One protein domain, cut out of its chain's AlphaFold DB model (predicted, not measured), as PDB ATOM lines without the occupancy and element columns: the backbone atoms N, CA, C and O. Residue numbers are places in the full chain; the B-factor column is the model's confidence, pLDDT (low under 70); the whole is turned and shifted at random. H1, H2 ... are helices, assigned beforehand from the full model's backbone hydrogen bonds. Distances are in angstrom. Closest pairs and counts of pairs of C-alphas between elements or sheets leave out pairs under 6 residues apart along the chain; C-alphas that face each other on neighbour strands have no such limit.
ATOM      1  N   LYS A 141     232.136 313.228 257.894       74.94
ATOM      2  CA  LYS A 141     231.182 314.331 258.111       74.94
ATOM      3  C   LYS A 141     230.099 314.037 259.150       74.94
ATOM      4  O   LYS A 141     229.719 314.949 259.861       74.94
ATOM      5  N   ALA A 142     229.582 312.811 259.213       83.75
ATOM      6  CA  ALA A 142     228.732 312.334 260.302       83.75
ATOM      7  C   ALA A 142     228.597 310.810 260.243       83.75
ATOM      8  O   ALA A 142     228.436 310.224 259.169       83.75
ATOM      9  N   HIS A 143     228.594 310.167 261.408       89.12
ATOM     10  CA  HIS A 143     228.129 308.789 261.537       89.12
ATOM     11  C   HIS A 143     226.595 308.757 261.581       89.12
ATOM     12  O   HIS A 143     225.971 309.656 262.146       89.12
ATOM     13  N   CYS A 144     225.972 307.710 261.027       92.19
ATOM     14  CA  CYS A 144     224.523 307.537 261.162       92.19
ATOM     15  C   CYS A 144     224.104 307.391 262.634       92.19
ATOM     16  O   CYS A 144     224.909 306.987 263.479       92.19
ATOM     17  N   MET A 145     222.835 307.658 262.948       93.31
ATOM     18  CA  MET A 145     222.317 307.617 264.325       93.31
ATOM     19  C   MET A 145     222.575 306.274 265.020       93.31
ATOM     20  O   MET A 145     222.947 306.243 266.195       93.31
ATOM     21  N   LYS A 146     222.447 305.164 264.282       91.00
ATOM     22  CA  LYS A 146     222.761 303.816 264.774       91.00
ATOM     23  C   LYS A 146     224.220 303.706 265.233       91.00
ATOM     24  O   LYS A 146     224.482 303.289 266.362       91.00
ATOM     25  N   HIS A 147     225.167 304.123 264.390       91.25
ATOM     26  CA  HIS A 147     226.596 304.073 264.712       91.25
ATOM     27  C   HIS A 147     226.995 305.105 265.775       91.25
ATOM     28  O   HIS A 147     227.862 304.818 266.594       91.25
ATOM     29  N   MET A 148     226.328 306.259 265.833       94.00
ATOM     30  CA  MET A 148     226.515 307.237 266.906       94.00
ATOM     31  C   MET A 148     226.169 306.628 268.272       94.00
ATOM     32  O   MET A 148     226.978 306.665 269.200       94.00
ATOM     33  N   ALA A 149     225.001 305.989 268.389       94.06
ATOM     34  CA  ALA A 149     224.599 305.302 269.616       94.06
ATOM     35  C   ALA A 149     225.571 304.168 269.986       94.06
ATOM     36  O   ALA A 149     225.913 303.996 271.157       94.06
ATOM     37  N   PHE A 150     226.036 303.413 268.990       92.75
ATOM     38  CA  PHE A 150     227.010 302.340 269.165       92.75
ATOM     39  C   PHE A 150     228.355 302.848 269.716       92.75
ATOM     40  O   PHE A 150     228.839 302.328 270.723       92.75
ATOM     41  N   LEU A 151     228.912 303.911 269.129       95.06
ATOM     42  CA  LEU A 151     230.163 304.530 269.575       95.06
ATOM     43  C   LEU A 151     230.043 305.128 270.982       95.06
ATOM     44  O   LEU A 151     230.951 304.956 271.788       95.06
ATOM     45  N   LEU A 152     228.920 305.774 271.316       96.56
ATOM     46  CA  LEU A 152     228.695 306.334 272.655       96.56
ATOM     47  C   LEU A 152     228.576 305.252 273.736       96.56
ATOM     48  O   LEU A 152     229.185 305.375 274.800       96.56
ATOM     49  N   ARG A 153     227.832 304.168 273.471       95.69
ATOM     50  CA  ARG A 153     227.770 303.010 274.385       95.69
ATOM     51  C   ARG A 153     229.142 302.365 274.546       95.69
ATOM     52  O   ARG A 153     229.523 302.007 275.658       95.69
ATOM     53  N   GLY A 154     229.895 302.266 273.450       95.31
ATOM     54  CA  GLY A 154     231.280 301.824 273.471       95.31
ATOM     55  C   GLY A 154     232.151 302.708 274.356       95.31
ATOM     56  O   GLY A 154     232.835 302.202 275.240       95.31
ATOM     57  N   ALA A 155     232.083 304.026 274.177       96.88
ATOM     58  CA  ALA A 155     232.863 304.972 274.961       96.88
ATOM     59  C   ALA A 155     232.552 304.837 276.458       96.88
ATOM     60  O   ALA A 155     233.471 304.747 277.264       96.88
ATOM     61  N   ALA A 156     231.270 304.724 276.822       96.31
ATOM     62  CA  ALA A 156     230.844 304.527 278.206       96.31
ATOM     63  C   ALA A 156     231.371 303.221 278.829       96.31
ATOM     64  O   ALA A 156     231.631 303.171 280.028       96.31
ATOM     65  N   LYS A 157     231.514 302.160 278.027       94.94
ATOM     66  CA  LYS A 157     231.961 300.842 278.494       94.94
ATOM     67  C   LYS A 157     233.486 300.695 278.523       94.94
ATOM     68  O   LYS A 157     234.001 300.009 279.400       94.94
ATOM     69  N   HIS A 158     234.193 301.295 277.567       94.62
ATOM     70  CA  HIS A 158     235.606 301.001 277.298       94.62
ATOM     71  C   HIS A 158     236.559 302.167 277.596       94.62
ATOM     72  O   HIS A 158     237.751 301.940 277.804       94.62
ATOM     73  N   LEU A 159     236.077 303.415 277.630       97.12
ATOM     74  CA  LEU A 159     236.926 304.583 277.863       97.12
ATOM     75  C   LEU A 159     236.844 305.060 279.312       97.12
ATOM     76  O   LEU A 159     235.778 305.122 279.918       97.12
ATOM     77  N   SER A 160     237.989 305.476 279.854       97.56
ATOM     78  CA  SER A 160     238.008 306.273 281.081       97.56
ATOM     79  C   SER A 160     237.415 307.658 280.821       97.56
ATOM     80  O   SER A 160     237.417 308.137 279.686       97.56
ATOM     81  N   GLN A 161     236.983 308.349 281.880       97.75
ATOM     82  CA  GLN A 161     236.443 309.708 281.766       97.75
ATOM     83  C   GLN A 161     237.394 310.663 281.022       97.75
ATOM     84  O   GLN A 161     236.943 311.450 280.196       97.75
ATOM     85  N   ASN A 162     238.708 310.546 281.244       97.88
ATOM     86  CA  ASN A 162     239.711 311.374 280.568       97.88
ATOM     87  C   ASN A 162     239.794 311.083 279.064       97.88
ATOM     88  O   ASN A 162     239.855 312.012 278.267       97.88
ATOM     89  N   LYS A 163     239.770 309.803 278.660       97.69
ATOM     90  CA  LYS A 163     239.754 309.435 277.236       97.69
ATOM     91  C   LYS A 163     238.429 309.844 276.583       97.69
ATOM     92  O   LYS A 163     238.429 310.424 275.502       97.69
ATOM     93  N   ALA A 164     237.304 309.628 277.262       97.81
ATOM     94  CA  ALA A 164     235.991 310.047 276.783       97.81
ATOM     95  C   ALA A 164     235.892 311.574 276.597       97.81
ATOM     96  O   ALA A 164     235.295 312.020 275.622       97.81
ATOM     97  N   ALA A 165     236.529 312.370 277.465       97.75
ATOM     98  CA  ALA A 165     236.584 313.830 277.349       97.75
ATOM     99  C   ALA A 165     237.344 314.334 276.108       97.75
ATOM    100  O   ALA A 165     237.200 315.497 275.752       97.75
ATOM    101  N   VAL A 166     238.126 313.473 275.450       96.12
ATOM    102  CA  VAL A 166     238.772 313.770 274.163       96.12
ATOM    103  C   VAL A 166     237.921 313.248 273.006       96.12
ATOM    104  O   VAL A 166     237.603 313.992 272.089       96.12
ATOM    105  N   PHE A 167     237.502 311.981 273.067       96.81
ATOM    106  CA  PHE A 167     236.799 311.323 271.961       96.81
ATOM    107  C   PHE A 167     235.372 311.846 271.733       96.81
ATOM    108  O   PHE A 167     234.955 312.055 270.595       96.81
ATOM    109  N   VAL A 168     234.591 312.033 272.804       97.00
ATOM    110  CA  VAL A 168     233.163 312.370 272.687       97.00
ATOM    111  C   VAL A 168     232.943 313.762 272.084       97.00
ATOM    112  O   VAL A 168     232.081 313.863 271.212       97.00
ATOM    113  N   PRO A 169     233.681 314.824 272.473       95.94
ATOM    114  CA  PRO A 169     233.536 316.129 271.830       95.94
ATOM    115  C   PRO A 169     233.809 316.097 270.326       95.94
ATOM    116  O   PRO A 169     233.004 316.638 269.572       95.94
ATOM    117  N   ASP A 170     234.870 315.415 269.885       93.88
ATOM    118  CA  ASP A 170     235.200 315.271 268.460       93.88
ATOM    119  C   ASP A 170     234.067 314.565 267.699       93.88
ATOM    120  O   ASP A 170     233.606 315.039 266.660       93.88
ATOM    121  N   LEU A 171     233.562 313.460 268.260       95.19
ATOM    122  CA  LEU A 171     232.457 312.697 267.684       95.19
ATOM    123  C   LEU A 171     231.164 313.528 267.585       95.19
ATOM    124  O   LEU A 171     230.472 313.488 266.565       95.19
ATOM    125  N   VAL A 172     230.824 314.278 268.639       95.12
ATOM    126  CA  VAL A 172     229.622 315.125 268.686       95.12
ATOM    127  C   VAL A 172     229.738 316.297 267.716       95.12
ATOM    128  O   VAL A 172     228.774 316.572 267.004       95.12
ATOM    129  N   ALA A 173     230.897 316.954 267.652       93.44
ATOM    130  CA  ALA A 173     231.124 318.081 266.754       93.44
ATOM    131  C   ALA A 173     230.973 317.666 265.284       93.44
ATOM    132  O   ALA A 173     230.274 318.343 264.529       93.44
ATOM    133  N   ALA A 174     231.559 316.526 264.898       91.94
ATOM    134  CA  ALA A 174     231.378 315.964 263.565       91.94
ATOM    135  C   ALA A 174     229.895 315.668 263.292       91.94
ATOM    136  O   ALA A 174     229.334 316.161 262.318       91.94
ATOM    137  N   TYR A 175     229.223 314.941 264.194       93.50
ATOM    138  CA  TYR A 175     227.808 314.604 264.031       93.50
ATOM    139  C   TYR A 175     226.913 315.841 263.865       93.50
ATOM    140  O   TYR A 175     226.094 315.865 262.951       93.50
ATOM    141  N   GLN A 176     227.075 316.869 264.704       94.50
ATOM    142  CA  GLN A 176     226.287 318.105 264.625       94.50
ATOM    143  C   GLN A 176     226.496 318.820 263.290       94.50
ATOM    144  O   GLN A 176     225.523 319.110 262.600       94.50
ATOM    145  N   ALA A 177     227.752 319.024 262.883       93.12
ATOM    146  CA  ALA A 177     228.064 319.693 261.624       93.12
ATOM    147  C   ALA A 177     227.466 318.955 260.414       93.12
ATOM    148  O   ALA A 177     226.846 319.578 259.550       93.12
ATOM    149  N   GLY A 178     227.606 317.627 260.357       93.31
ATOM    150  CA  GLY A 178     227.041 316.838 259.264       93.31
ATOM    151  C   GLY A 178     225.514 316.744 259.296       93.31
ATOM    152  O   GLY A 178     224.889 316.694 258.236       93.31
ATOM    153  N   PHE A 179     224.896 316.737 260.480       94.94
ATOM    154  CA  PHE A 179     223.438 316.712 260.621       94.94
ATOM    155  C   PHE A 179     222.802 318.046 260.206       94.94
ATOM    156  O   PHE A 179     221.793 318.046 259.495       94.94
ATOM    157  N   ASP A 180     223.419 319.167 260.578       95.88
ATOM    158  CA  ASP A 180     222.995 320.505 260.160       95.88
ATOM    159  C   ASP A 180     223.136 320.666 258.637       95.88
ATOM    160  O   ASP A 180     222.180 321.065 257.971       95.88
ATOM    161  N   GLU A 181     224.276 320.253 258.057       94.75
ATOM    162  CA  GLU A 181     224.475 320.237 256.596       94.75
ATOM    163  C   GLU A 181     223.392 319.395 255.898       94.75
ATOM    164  O   GLU A 181     222.798 319.837 254.915       94.75
ATOM    165  N   MET A 182     223.083 318.202 256.419       95.88
ATOM    166  CA  MET A 182     222.052 317.331 255.845       95.88
ATOM    167  C   MET A 182     220.654 317.947 255.921       95.88
ATOM    168  O   MET A 182     219.861 317.810 254.989       95.88
ATOM    169  N   THR A 183     220.345 318.617 257.029       96.12
ATOM    170  CA  THR A 183     219.056 319.282 257.232       96.12
ATOM    171  C   THR A 183     218.870 320.403 256.214       96.12
ATOM    172  O   THR A 183     217.823 320.478 255.567       96.12
ATOM    173  N   GLU A 184     219.911 321.207 255.989       96.25
ATOM    174  CA  GLU A 184     219.912 322.244 254.955       96.25
ATOM    175  C   GLU A 184     219.835 321.662 253.537       96.25
ATOM    176  O   GLU A 184     219.095 322.183 252.698       96.25
ATOM    177  N   ASP A 185     220.533 320.559 253.262       95.81
ATOM    178  CA  ASP A 185     220.469 319.862 251.976       95.81
ATOM    179  C   ASP A 185     219.041 319.363 251.681       95.81
ATOM    180  O   ASP A 185     218.543 319.558 250.565       95.81
ATOM    181  N   VAL A 186     218.353 318.777 252.668       96.75
ATOM    182  CA  VAL A 186     216.951 318.331 252.548       96.75
ATOM    183  C   VAL A 186     216.010 319.527 252.404       96.75
ATOM    184  O   VAL A 186     215.145 319.526 251.527       96.75
ATOM    185  N   HIS A 187     216.184 320.581 253.200       95.31
ATOM    186  CA  HIS A 187     215.373 321.790 253.081       95.31
ATOM    187  C   HIS A 187     215.512 322.418 251.686       95.31
ATOM    188  O   HIS A 187     214.510 322.675 251.015       95.31
ATOM    189  N   ARG A 188     216.737 322.560 251.173       95.00
ATOM    190  CA  ARG A 188     216.989 323.048 249.811       95.00
ATOM    191  C   ARG A 188     216.400 322.130 248.739       95.00
ATOM    192  O   ARG A 188     215.889 322.644 247.743       95.00
ATOM    193  N   PHE A 189     216.407 320.809 248.943       95.38
ATOM    194  CA  PHE A 189     215.686 319.885 248.064       95.38
ATOM    195  C   PHE A 189     214.200 320.256 247.995       95.38
ATOM    196  O   PHE A 189     213.670 320.389 246.896       95.38
ATOM    197  N   THR A 190     213.540 320.505 249.135       93.56
ATOM    198  CA  THR A 190     212.118 320.902 249.147       93.56
ATOM    199  C   THR A 190     211.871 322.249 248.463       93.56
ATOM    200  O   THR A 190     210.954 322.360 247.648       93.56
ATOM    201  N   LEU A 191     212.725 323.251 248.708       94.06
ATOM    202  CA  LEU A 191     212.597 324.588 248.117       94.06
ATOM    203  C   LEU A 191     212.671 324.563 246.594       94.06
ATOM    204  O   LEU A 191     212.031 325.387 245.945       94.06
ATOM    205  N   LYS A 192     213.414 323.621 246.011       90.88
ATOM    206  CA  LYS A 192     213.574 323.505 244.560       90.88
ATOM    207  C   LYS A 192     212.285 323.114 243.825       90.88
ATOM    208  O   LYS A 192     212.181 323.357 242.623       90.88
ATOM    209  N   PHE A 193     211.307 322.552 244.535       88.31
ATOM    210  CA  PHE A 193     209.974 322.258 244.003       88.31
ATOM    211  C   PHE A 193     208.990 323.433 244.152       88.31
ATOM    212  O   PHE A 193     207.892 323.374 243.599       88.31
ATOM    213  N   ASP A 194     209.374 324.522 244.830       90.19
ATOM    214  CA  ASP A 194     208.620 325.778 244.815       90.19
ATOM    215  C   ASP A 194     208.839 326.503 243.474       90.19
ATOM    216  O   ASP A 194     209.970 326.737 243.037       90.19
ATOM    217  N   TYR A 195     207.744 326.907 242.818       86.56
ATOM    218  CA  TYR A 195     207.778 327.632 241.545       86.56
ATOM    219  C   TYR A 195     208.553 328.957 241.614       86.56
ATOM    220  O   TYR A 195     208.996 329.442 240.571       86.56
ATOM    221  N   ARG A 196     208.711 329.543 242.807       90.12
ATOM    222  CA  ARG A 196     209.490 330.768 243.051       90.12
ATOM    223  C   ARG A 196     210.998 330.535 242.955       90.12
ATOM    224  O   ARG A 196     211.737 331.470 242.677       90.12
ATOM    225  N   ASN A 197     211.442 329.290 243.122       89.81
ATOM    226  CA  ASN A 197     212.852 328.903 243.186       89.81
ATOM    227  C   ASN A 197     213.303 328.113 241.945       89.81
ATOM    228  O   ASN A 197     214.284 327.364 241.998       89.81
ATOM    229  N   LYS A 198     212.612 328.276 240.807       80.06
ATOM    230  CA  LYS A 198     212.922 327.562 239.554       80.06
ATOM    231  C   LYS A 198     214.392 327.670 239.152       80.06
ATOM    232  O   LYS A 198     214.972 326.657 238.764       80.06
ATOM    233  N   ASP A 199     215.015 328.825 239.365       89.69
ATOM    234  CA  ASP A 199     216.412 329.083 238.993       89.69
ATOM    235  C   ASP A 199     217.424 328.811 240.127       89.69
ATOM    236  O   ASP A 199     218.631 328.924 239.931       89.69
ATOM    237  N   MET A 200     216.966 328.394 241.317       90.19
ATOM    238  CA  MET A 200     217.840 328.111 242.462       90.19
ATOM    239  C   MET A 200     218.784 326.931 242.161       90.19
ATOM    240  O   MET A 200     218.312 325.868 241.750       90.19
ATOM    241  N   PRO A 201     220.104 327.035 242.376       90.50
ATOM    242  CA  PRO A 201     221.009 325.915 242.151       90.50
ATOM    243  C   PRO A 201     220.764 324.792 243.167       90.50
ATOM    244  O   PRO A 201     220.544 325.038 244.354       90.50
ATOM    245  N   TRP A 202     220.860 323.545 242.696       87.62
ATOM    246  CA  TRP A 202     220.669 322.355 243.529       87.62
ATOM    247  C   TRP A 202     221.725 322.195 244.632       87.62
ATOM    248  O   TRP A 202     221.406 321.651 245.680       87.62
ATOM    249  N   GLY A 203     222.972 322.626 244.411       88.94
ATOM    250  CA  GLY A 203     224.070 322.317 245.337       88.94
ATOM    251  C   GLY A 203     224.184 320.807 245.590       88.94
ATOM    252  O   GLY A 203     224.103 320.021 244.644       88.94
ATOM    253  N   ASN A 204     224.294 320.423 246.865       88.94
ATOM    254  CA  ASN A 204     224.352 319.031 247.324       88.94
ATOM    255  C   ASN A 204     222.965 318.399 247.558       88.94
ATOM    256  O   ASN A 204     222.868 317.280 248.044       88.94
ATOM    257  N   SER A 205     221.874 319.078 247.193       93.50
ATOM    258  CA  SER A 205     220.528 318.616 247.543       93.50
ATOM    259  C   SER A 205     219.972 317.499 246.666       93.50
ATOM    260  O   SER A 205     218.955 316.913 247.022       93.50
ATOM    261  N   LYS A 206     220.579 317.198 245.509       92.00
ATOM    262  CA  LYS A 206     220.012 316.239 244.533       92.00
ATOM    263  C   LYS A 206     219.822 314.837 245.115       92.00
ATOM    264  O   LYS A 206     218.860 314.163 244.761       92.00
ATOM    265  N   ASP A 207     220.730 314.417 245.985       93.06
ATOM    266  CA  ASP A 207     220.744 313.122 246.664       93.06
ATOM    267  C   ASP A 207     220.508 313.253 248.182       93.06
ATOM    268  O   ASP A 207     220.751 312.309 248.935       93.06
ATOM    269  N   ALA A 208     219.978 314.393 248.644       94.69
ATOM    270  CA  ALA A 208     219.719 314.645 250.064       94.69
ATOM    271  C   ALA A 208     218.735 313.644 250.685       94.69
ATOM    272  O   ALA A 208     218.892 313.249 251.837       94.69
ATOM    273  N   ILE A 209     217.733 313.192 249.923       94.44
ATOM    274  CA  ILE A 209     216.735 312.229 250.407       94.44
ATOM    275  C   ILE A 209     217.378 310.883 250.787       94.44
ATOM    276  O   ILE A 209     217.324 310.536 251.965       94.44
ATOM    277  N   PRO A 210     218.038 310.133 249.881       93.81
ATOM    278  CA  PRO A 210     218.664 308.868 250.265       93.81
ATOM    279  C   PRO A 210     219.771 309.048 251.315       93.81
ATOM    280  O   PRO A 210     219.878 308.234 252.227       93.81
ATOM    281  N   ARG A 211     220.550 310.138 251.258       93.38
ATOM    282  CA  ARG A 211     221.578 310.422 252.271       93.38
ATOM    283  C   ARG A 211     221.000 310.671 253.666       93.38
ATOM    284  O   ARG A 211     221.572 310.211 254.649       93.38
ATOM    285  N   SER A 212     219.889 311.400 253.766       94.62
ATOM    286  CA  SER A 212     219.227 311.658 255.050       94.62
ATOM    287  C   SER A 212     218.596 310.390 255.622       94.62
ATOM    288  O   SER A 212     218.696 310.166 256.824       94.62
ATOM    289  N   MET A 213     218.045 309.513 254.776       94.25
ATOM    290  CA  MET A 213     217.617 308.176 255.198       94.25
ATOM    291  C   MET A 213     218.796 307.386 255.779       94.25
ATOM    292  O   MET A 213     218.724 306.962 256.930       94.25
ATOM    293  N   ASP A 214     219.912 307.290 255.045       91.62
ATOM    294  CA  ASP A 214     221.123 306.589 255.496       91.62
ATOM    295  C   ASP A 214     221.681 307.183 256.814       91.62
ATOM    296  O   ASP A 214     222.144 306.441 257.684       91.62
ATOM    297  N   LEU A 215     221.607 308.507 257.014       92.69
ATOM    298  CA  LEU A 215     222.005 309.180 258.260       92.69
ATOM    299  C   LEU A 215     221.082 308.826 259.440       92.69
ATOM    300  O   LEU A 215     221.571 308.593 260.548       92.69
ATOM    301  N   LEU A 216     219.766 308.779 259.219       94.12
ATOM    302  CA  LEU A 216     218.770 308.526 260.265       94.12
ATOM    303  C   LEU A 216     218.708 307.051 260.674       94.12
ATOM    304  O   LEU A 216     218.608 306.747 261.861       94.12
ATOM    305  N   THR A 217     218.775 306.128 259.716       88.31
ATOM    306  CA  THR A 217     218.573 304.693 259.980       88.31
ATOM    307  C   THR A 217     219.876 303.902 260.013       88.31
ATOM    308  O   THR A 217     219.956 302.863 260.665       88.31
ATOM    309  N   GLY A 218     220.925 304.406 259.359       83.81
ATOM    310  CA  GLY A 218     222.038 303.580 258.904       83.81
ATOM    311  C   GLY A 218     221.706 302.899 257.579       83.81
ATOM    312  O   GLY A 218     220.552 302.574 257.308       83.81
TER     313      GLY A 218
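This is residues 141 to 218 of the 221 residues of an uncharacterized protein of Clostridiaceae bacterium (UniProt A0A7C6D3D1). Two shorter helices, H1 and H3, fold back along one side of a long helix, H2, from its two ends and meet at their ends. The printed part has 78 residues with three named helices, in order H1, H2, H3; the class is all helix. It is loose, radius of gyration of the C-alphas 16.4 A, spanning 54 by 20 by 12 A.

Find C-alpha 145 at (222.317, 307.617, 264.325); H1, residues 145 to 158, runs 19.7 A. H2, residues 161 to 191, runs 43.8 A. H3, residues 205 to 217, runs 18.8 A to C-alpha 217 at (218.573, 304.693, 259.980).

The three form an up-and-down bundle, each running against the one before. H1 and H2, a hairpin at a shallow 5 degrees, touch, closest C-alphas Ala 155 and Ala 164, 6.2 A. H2 and H3, a hairpin at a steep 42 degrees, touch at Asp 185 and Ser 205, closest C-alphas, 4.6 A. H1 and H3 touch only at their ends. Every O i to N i+4 pair is within hydrogen-bond range in H1, 24 of 27 in H2, 7 of 9 in H3.

The printed part has no cut; the H2 to H3 link is long.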